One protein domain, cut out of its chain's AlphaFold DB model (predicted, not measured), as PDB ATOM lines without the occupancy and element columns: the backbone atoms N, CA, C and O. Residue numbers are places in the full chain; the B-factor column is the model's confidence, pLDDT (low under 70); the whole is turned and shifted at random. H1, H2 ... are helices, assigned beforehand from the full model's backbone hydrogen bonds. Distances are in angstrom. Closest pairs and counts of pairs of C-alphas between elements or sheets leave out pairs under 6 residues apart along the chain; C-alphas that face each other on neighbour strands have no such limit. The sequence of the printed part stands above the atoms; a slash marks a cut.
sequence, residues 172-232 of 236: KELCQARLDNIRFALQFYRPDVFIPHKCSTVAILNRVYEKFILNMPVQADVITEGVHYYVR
ATOM      1  N   LYS A 172      14.242 118.219  49.986       92.75
ATOM      2  CA  LYS A 172      13.225 119.070  50.611       92.75
ATOM      3  C   LYS A 172      13.261 118.958  52.136       92.75
ATOM      4  O   LYS A 172      13.154 119.966  52.828       92.75
ATOM      5  N   GLU A 173      13.424 117.742  52.648       94.31
ATOM      6  CA  GLU A 173      13.496 117.461  54.085       94.31
ATOM      7  C   GLU A 173      14.835 117.905  54.684       94.31
ATOM      8  O   GLU A 173      14.874 118.402  55.807       94.31
ATOM      9  N   LEU A 174      15.927 117.788  53.921       93.81
ATOM     10  CA  LEU A 174      17.267 118.193  54.338       93.81
ATOM     11  C   LEU A 174      17.323 119.686  54.686       93.81
ATOM     12  O   LEU A 174      17.914 120.060  55.694       93.81
ATOM     13  N   CYS A 175      16.634 120.534  53.919       91.00
ATOM     14  CA  CYS A 175      16.519 121.967  54.208       91.00
ATOM     15  C   CYS A 175      15.840 122.276  55.555       91.00
ATOM     16  O   CYS A 175      16.019 123.369  56.087       91.00
ATOM     17  N   GLN A 176      15.064 121.337  56.102       92.69
ATOM     18  CA  GLN A 176      14.375 121.469  57.390       92.69
ATOM     19  C   GLN A 176      15.107 120.733  58.523       92.69
ATOM     20  O   GLN A 176      14.750 120.875  59.696       92.69
ATOM     21  N   ALA A 177      16.125 119.935  58.194       91.69
ATOM     22  CA  ALA A 177      16.856 119.149  59.167       91.69
ATOM     23  C   ALA A 177      17.731 120.041  60.059       91.69
ATOM     24  O   ALA A 177      18.334 121.029  59.638       91.69
ATOM     25  N   ARG A 178      17.831 119.666  61.338       91.38
ATOM     26  CA  ARG A 178      18.717 120.347  62.288       91.38
ATOM     27  C   ARG A 178      20.175 120.025  61.975       91.38
ATOM     28  O   ARG A 178      20.502 118.887  61.652       91.38
ATOM     29  N   LEU A 179      21.048 121.004  62.198       93.69
ATOM     30  CA  LEU A 179      22.498 120.899  62.004       93.69
ATOM     31  C   LEU A 179      23.092 119.621  62.620       93.69
ATOM     32  O   LEU A 179      23.782 118.867  61.935       93.69
ATOM     33  N   ASP A 180      22.773 119.341  63.885       91.31
ATOM     34  CA  ASP A 180      23.298 118.166  64.594       91.31
ATOM     35  C   ASP A 180      22.813 116.847  63.977       91.31
ATOM     36  O   ASP A 180      23.573 115.885  63.898       91.31
ATOM     37  N   ASN A 181      21.576 116.816  63.472       93.19
ATOM     38  CA  ASN A 181      21.015 115.643  62.805       93.19
ATOM     39  C   ASN A 181      21.727 115.377  61.472       93.19
ATOM     40  O   ASN A 181      22.036 114.228  61.163       93.19
ATOM     41  N   ILE A 182      22.048 116.432  60.716       95.81
ATOM     42  CA  ILE A 182      22.798 116.320  59.459       95.81
ATOM     43  C   ILE A 182      24.216 115.804  59.735       95.81
ATOM     44  O   ILE A 182      24.679 114.887  59.056       95.81
ATOM     45  N   ARG A 183      24.895 116.339  60.761       94.19
ATOM     46  CA  ARG A 183      26.225 115.856  61.173       94.19
ATOM     47  C   ARG A 183      26.194 114.396  61.589       94.19
ATOM     48  O   ARG A 183      27.056 113.640  61.154       94.19
ATOM     49  N   PHE A 184      25.216 114.014  62.405       94.38
ATOM     50  CA  PHE A 184      25.062 112.636  62.846       94.38
ATOM     51  C   PHE A 184      24.852 111.690  61.661       94.38
ATOM     52  O   PHE A 184      25.550 110.687  61.554       94.38
ATOM     53  N   ALA A 185      23.976 112.046  60.718       95.88
ATOM     54  CA  ALA A 185      23.767 111.258  59.507       95.88
ATOM     55  C   ALA A 185      25.033 111.136  58.648       95.88
ATOM     56  O   ALA A 185      25.368 110.038  58.207       95.88
ATOM     57  N   LEU A 186      25.772 112.233  58.459       96.38
ATOM     58  CA  LEU A 186      27.054 112.229  57.748       96.38
ATOM     59  C   LEU A 186      28.077 111.313  58.416       96.38
ATOM     60  O   LEU A 186      28.674 110.482  57.742       96.38
ATOM     61  N   GLN A 187      28.236 111.409  59.734       94.62
ATOM     62  CA  GLN A 187      29.168 110.567  60.484       94.62
ATOM     63  C   GLN A 187      28.765 109.090  60.468       94.62
ATOM     64  O   GLN A 187      29.630 108.228  60.350       94.62
ATOM     65  N   PHE A 188      27.464 108.800  60.558       95.25
ATOM     66  CA  PHE A 188      26.942 107.437  60.546       95.25
ATOM     67  C   PHE A 188      27.124 106.769  59.177       95.25
ATOM     68  O   PHE A 188      27.636 105.657  59.087       95.25
ATOM     69  N   TYR A 189      26.707 107.435  58.096       96.12
ATOM     70  CA  TYR A 189      26.732 106.848  56.753       96.12
ATOM     71  C   TYR A 189      28.089 106.960  56.060       96.12
ATOM     72  O   TYR A 189      28.393 106.139  55.195       96.12
ATOM     73  N   ARG A 190      28.880 107.983  56.396       96.06
ATOM     74  CA  ARG A 190      30.160 108.314  55.760       96.06
ATOM     75  C   ARG A 190      31.216 108.659  56.812       96.06
ATOM     76  O   ARG A 190      31.688 109.795  56.870       96.06
ATOM     77  N   PRO A 191      31.622 107.676  57.639       95.25
ATOM     78  CA  PRO A 191      32.619 107.881  58.694       95.25
ATOM     79  C   PRO A 191      34.008 108.255  58.153       95.25
ATOM     80  O   PRO A 191      34.857 108.752  58.891       95.25
ATOM     81  N   ASP A 192      34.248 108.031  56.861       95.62
ATOM     82  CA  ASP A 192      35.434 108.467  56.133       95.62
ATOM     83  C   ASP A 192      35.462 109.984  55.878       95.62
ATOM     84  O   ASP A 192      36.534 110.545  55.655       95.62
ATOM     85  N   VAL A 193      34.319 110.671  55.945       96.12
ATOM     86  CA  VAL A 193      34.212 112.112  55.698       96.12
ATOM     87  C   VAL A 193      34.325 112.879  57.013       96.12
ATOM     88  O   VAL A 193      33.444 112.851  57.872       96.12
ATOM     89  N   PHE A 194      35.414 113.630  57.163       95.44
ATOM     90  CA  PHE A 194      35.630 114.523  58.294       95.44
ATOM     91  C   PHE A 194      35.263 115.966  57.934       95.44
ATOM     92  O   PHE A 194      35.739 116.502  56.937       95.44
ATOM     93  N   ILE A 195      34.467 116.622  58.783       95.00
ATOM     94  CA  ILE A 195      34.013 118.006  58.586       95.00
ATOM     95  C   ILE A 195      34.515 118.858  59.758       95.00
ATOM     96  O   ILE A 195      34.062 118.650  60.894       95.00
ATOM     97  N   PRO A 196      35.433 119.818  59.526       93.56
ATOM     98  CA  PRO A 196      35.909 120.716  60.568       93.56
ATOM     99  C   PRO A 196      34.756 121.474  61.219       93.56
ATOM    100  O   PRO A 196      33.829 121.934  60.550       93.56
ATOM    101  N   HIS A 197      34.840 121.670  62.536       89.88
ATOM    102  CA  HIS A 197      33.806 122.390  63.283       89.88
ATOM    103  C   HIS A 197      33.549 123.798  62.713       89.88
ATOM    104  O   HIS A 197      32.399 124.185  62.534       89.88
ATOM    105  N   LYS A 198      34.616 124.504  62.313       90.50
ATOM    106  CA  LYS A 198      34.563 125.853  61.718       90.50
ATOM    107  C   LYS A 198      33.757 125.923  60.411       90.50
ATOM    108  O   LYS A 198      33.208 126.969  60.094       90.50
ATOM    109  N   CYS A 199      33.669 124.817  59.673       88.94
ATOM    110  CA  CYS A 199      32.971 124.726  58.386       88.94
ATOM    111  C   CYS A 199      31.573 124.106  58.516       88.94
ATOM    112  O   CYS A 199      30.902 123.874  57.517       88.94
ATOM    113  N   SER A 200      31.123 123.806  59.736       90.31
ATOM    114  CA  SER A 200      29.879 123.074  59.988       90.31
ATOM    115  C   SER A 200      28.645 123.979  59.970       90.31
ATOM    116  O   SER A 200      27.814 123.901  60.867       90.31
ATOM    117  N   THR A 201      28.526 124.859  58.978       94.38
ATOM    118  CA  THR A 201      27.302 125.642  58.766       94.38
ATOM    119  C   THR A 201      26.234 124.765  58.108       94.38
ATOM    120  O   THR A 201      26.560 123.793  57.427       94.38
ATOM    121  N   VAL A 202      24.952 125.105  58.278       92.38
ATOM    122  CA  VAL A 202      23.844 124.344  57.662       92.38
ATOM    123  C   VAL A 202      24.007 124.269  56.140       92.38
ATOM    124  O   VAL A 202      23.874 123.195  55.565       92.38
ATOM    125  N   ALA A 203      24.376 125.380  55.494       94.31
ATOM    126  CA  ALA A 203      24.577 125.429  54.048       94.31
ATOM    127  C   ALA A 203      25.677 124.464  53.576       94.31
ATOM    128  O   ALA A 203      25.451 123.684  52.654       94.31
ATOM    129  N   ILE A 204      26.843 124.464  54.232       95.94
ATOM    130  CA  ILE A 204      27.945 123.564  53.868       95.94
ATOM    131  C   ILE A 204      27.573 122.109  54.155       95.94
ATOM    132  O   ILE A 204      27.786 121.246  53.307       95.94
ATOM    133  N   LEU A 205      26.973 121.826  55.312       96.56
ATOM    134  CA  LEU A 205      26.567 120.469  55.672       96.56
ATOM    135  C   LEU A 205      25.525 119.898  54.709       96.56
ATOM    136  O   LEU A 205      25.648 118.733  54.342       96.56
ATOM    137  N   ASN A 206      24.569 120.705  54.239       96.56
ATOM    138  CA  ASN A 206      23.606 120.278  53.224       96.56
ATOM    139  C   ASN A 206      24.314 119.871  51.930       96.56
ATOM    140  O   ASN A 206      24.060 118.794  51.404       96.56
ATOM    141  N   ARG A 207      25.278 120.668  51.461       97.38
ATOM    142  CA  ARG A 207      26.044 120.370  50.240       97.38
ATOM    143  C   ARG A 207      26.927 119.134  50.381       97.38
ATOM    144  O   ARG A 207      27.022 118.326  49.461       97.38
ATOM    145  N   VAL A 208      27.546 118.947  51.545       97.06
ATOM    146  CA  VAL A 208      28.326 117.736  51.841       97.06
ATOM    147  C   VAL A 208      27.406 116.508  51.913       97.06
ATOM    148  O   VAL A 208      27.745 115.456  51.372       97.06
ATOM    149  N   TYR A 209      26.219 116.641  52.510       97.94
ATOM    150  CA  TYR A 209      25.197 115.592  52.560       97.94
ATOM    151  C   TYR A 209      24.693 115.214  51.160       97.94
ATOM    152  O   TYR A 209      24.671 114.032  50.813       97.94
ATOM    153  N   GLU A 210      24.353 116.203  50.331       97.31
ATOM    154  CA  GLU A 210      23.975 116.020  48.925       97.31
ATOM    155  C   GLU A 210      25.042 115.226  48.165       97.31
ATOM    156  O   GLU A 210      24.732 114.220  47.523       97.31
ATOM    157  N   LYS A 211      26.313 115.622  48.302       97.31
ATOM    158  CA  LYS A 211      27.431 114.964  47.626       97.31
ATOM    159  C   LYS A 211      27.625 113.512  48.067       97.31
ATOM    160  O   LYS A 211      27.820 112.646  47.221       97.31
ATOM    161  N   PHE A 212      27.621 113.234  49.372       97.19
ATOM    162  CA  PHE A 212      28.110 111.950  49.892       97.19
ATOM    163  C   PHE A 212      27.034 110.946  50.314       97.19
ATOM    164  O   PHE A 212      27.332 109.751  50.364       97.19
ATOM    165  N   ILE A 213      25.823 111.406  50.639       96.88
ATOM    166  CA  ILE A 213      24.695 110.539  51.016       96.88
ATOM    167  C   ILE A 213      23.699 110.420  49.863       96.88
ATOM    168  O   ILE A 213      23.240 109.313  49.584       96.88
ATOM    169  N   LEU A 214      23.389 111.528  49.179       95.81
ATOM    170  CA  LEU A 214      22.485 111.518  48.020       95.81
ATOM    171  C   LEU A 214      23.203 111.251  46.690       95.81
ATOM    172  O   LEU A 214      22.535 111.039  45.683       95.81
ATOM    173  N   ASN A 215      24.543 111.224  46.686       95.19
ATOM    174  CA  ASN A 215      25.377 111.047  45.492       95.19
ATOM    175  C   ASN A 215      25.051 112.053  44.374       95.19
ATOM    176  O   ASN A 215      25.107 111.723  43.190       95.19
ATOM    177  N   MET A 216      24.690 113.282  44.745       94.56
ATOM    178  CA  MET A 216      24.380 114.336  43.789       94.56
ATOM    179  C   MET A 216      25.648 115.061  43.325       94.56
ATOM    180  O   MET A 216      26.570 115.267  44.123       94.56
ATOM    181  N   PRO A 217      25.705 115.500  42.055       92.19
ATOM    182  CA  PRO A 217      26.782 116.359  41.596       92.19
ATOM    183  C   PRO A 217      26.668 117.720  42.292       92.19
ATOM    184  O   PRO A 217      25.679 118.432  42.138       92.19
ATOM    185  N   VAL A 218      27.697 118.081  43.056       91.25
ATOM    186  CA  VAL A 218      27.820 119.396  43.692       91.25
ATOM    187  C   VAL A 218      29.034 120.096  43.097       91.25
ATOM    188  O   VAL A 218      30.103 119.490  42.984       91.25
ATOM    189  N   GLN A 219      28.859 121.353  42.694       85.31
ATOM    190  CA  GLN A 219      29.924 122.144  42.086       85.31
ATOM    191  C   GLN A 219      31.075 122.378  43.088       85.31
ATOM    192  O   GLN A 219      30.860 122.522  44.296       85.31
ATOM    193  N   ALA A 220      32.316 122.346  42.591       83.50
ATOM    194  CA  ALA A 220      33.526 122.356  43.423       83.50
ATOM    195  C   ALA A 220      33.806 123.709  44.107       83.50
ATOM    196  O   ALA A 220      34.508 123.762  45.120       83.50
ATOM    197  N   ASP A 221      33.242 124.784  43.562       88.56
ATOM    198  CA  ASP A 221      33.248 126.143  44.109       88.56
ATOM    199  C   ASP A 221      32.330 126.288  45.333       88.56
ATOM    200  O   ASP A 221      32.597 127.109  46.205       88.56
ATOM    201  N   VAL A 222      31.292 125.454  45.445       91.69
ATOM    202  CA  VAL A 222      30.375 125.458  46.594       91.69
ATOM    203  C   VAL A 222      30.975 124.722  47.796       91.69
ATOM    204  O   VAL A 222      30.851 125.184  48.930       91.69
ATOM    205  N   ILE A 223      31.614 123.567  47.568       95.69
ATOM    206  CA  ILE A 223      32.313 122.801  48.611       95.69
ATOM    207  C   ILE A 223      33.635 122.207  48.111       95.69
ATOM    208  O   ILE A 223      33.686 121.293  47.290       95.69
ATOM    209  N   THR A 224      34.727 122.662  48.712       95.38
ATOM    210  CA  THR A 224      36.094 122.219  48.390       95.38
ATOM    211  C   THR A 224      36.636 121.210  49.411       95.38
ATOM    212  O   THR A 224      36.588 121.462  50.622       95.38
ATOM    213  N   GLU A 225      37.171 120.081  48.929       95.25
ATOM    214  CA  GLU A 225      37.922 119.118  49.751       95.25
ATOM    215  C   GLU A 225      39.225 119.751  50.263       95.25
ATOM    216  O   GLU A 225      39.854 120.542  49.568       95.25
ATOM    217  N   GLY A 226      39.612 119.450  51.502       94.25
ATOM    218  CA  GLY A 226      40.738 120.090  52.185       94.25
ATOM    219  C   GLY A 226      40.387 121.434  52.832       94.25
ATOM    220  O   GLY A 226      41.151 121.936  53.649       94.25
ATOM    221  N   VAL A 227      39.215 122.001  52.533       94.44
ATOM    222  CA  VAL A 227      38.720 123.233  53.168       94.44
ATOM    223  C   VAL A 227      37.495 122.920  54.017       94.44
ATOM    224  O   VAL A 227      37.534 123.033  55.240       94.44
ATOM    225  N   HIS A 228      36.417 122.472  53.371       96.25
ATOM    226  CA  HIS A 228      35.116 122.267  54.008       96.25
ATOM    227  C   HIS A 228      34.955 120.861  54.583       96.25
ATOM    228  O   HIS A 228      34.255 120.670  55.575       96.25
ATOM    229  N   TYR A 229      35.599 119.877  53.962       97.00
ATOM    230  CA  TYR A 229      35.619 118.487  54.399       97.00
ATOM    231  C   TYR A 229      36.923 117.820  53.961       97.00
ATOM    232  O   TYR A 229      37.626 118.320  53.087       97.00
ATOM    233  N   TYR A 230      37.227 116.675  54.557       96.94
ATOM    234  CA  TYR A 230      38.390 115.850  54.255       96.94
ATOM    235  C   TYR A 230      37.926 114.404  54.115       96.94
ATOM    236  O   TYR A 230      37.199 113.924  54.987       96.94
ATOM    237  N   VAL A 231      38.350 113.702  53.064       96.06
ATOM    238  CA  VAL A 231      38.070 112.271  52.916       96.06
ATOM    239  C   VAL A 231      39.266 111.475  53.424       96.06
ATOM    240  O   VAL A 231      40.381 111.573  52.912       96.06
ATOM    241  N   ARG A 232      39.054 110.680  54.470       93.56
ATOM    242  CA  ARG A 232      40.073 109.790  55.023       93.56
ATOM    243  C   ARG A 232      40.048 108.470  54.270       93.56
ATOM    244  O   ARG A 232      39.002 107.845  54.127       93.56
TER     245      ARG A 232
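This is residues 172 to 232 of the 236 residues of an uncharacterized protein of Melampsora larici-populina (strain 98AG31 / pathotype 3-4-7) (UniProt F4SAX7). With little regular structure, this is a small rounded body of two helices, H1 and H2, side by side and pointing the same way, with long loops beside them. The link, residues 190 to 201, leads back from the end of H1 to the start of H2, and the closing stretch from 213 folds back so that residues 230 to 231 pair with 193 to 194, antiparallel. The printed part has 61 residues, 22 of them in H1 and then H2, under half; the class is all helix, with no named strand. It is compact, with a radius of gyration of the C-alphas of 10.4 A and spans of 26 by 21 by 21 A.

H1, residues 179 to 189, begins at C-alpha 179 (22.498, 120.899, 62.004) and is 15.6 A long. H2, residues 202 to 212, is 15.2 A long and ends at C-alpha 212 (28.110, 111.950, 49.892).

H1 and H2 touch, their closest C-alphas being those of Leu 179 and Val 202, 5.7 A apart. They run the same way at a shallow tilt of 17 degrees. In both, every O i to N i+4 pair is within hydrogen-bond range.

The farthest C-alphas, Lys 172 and Arg 232, are 28.7 A apart. The link from H1 to H2 is long. The printed part has no cut, and no printed residue is under 70 in pLDDT.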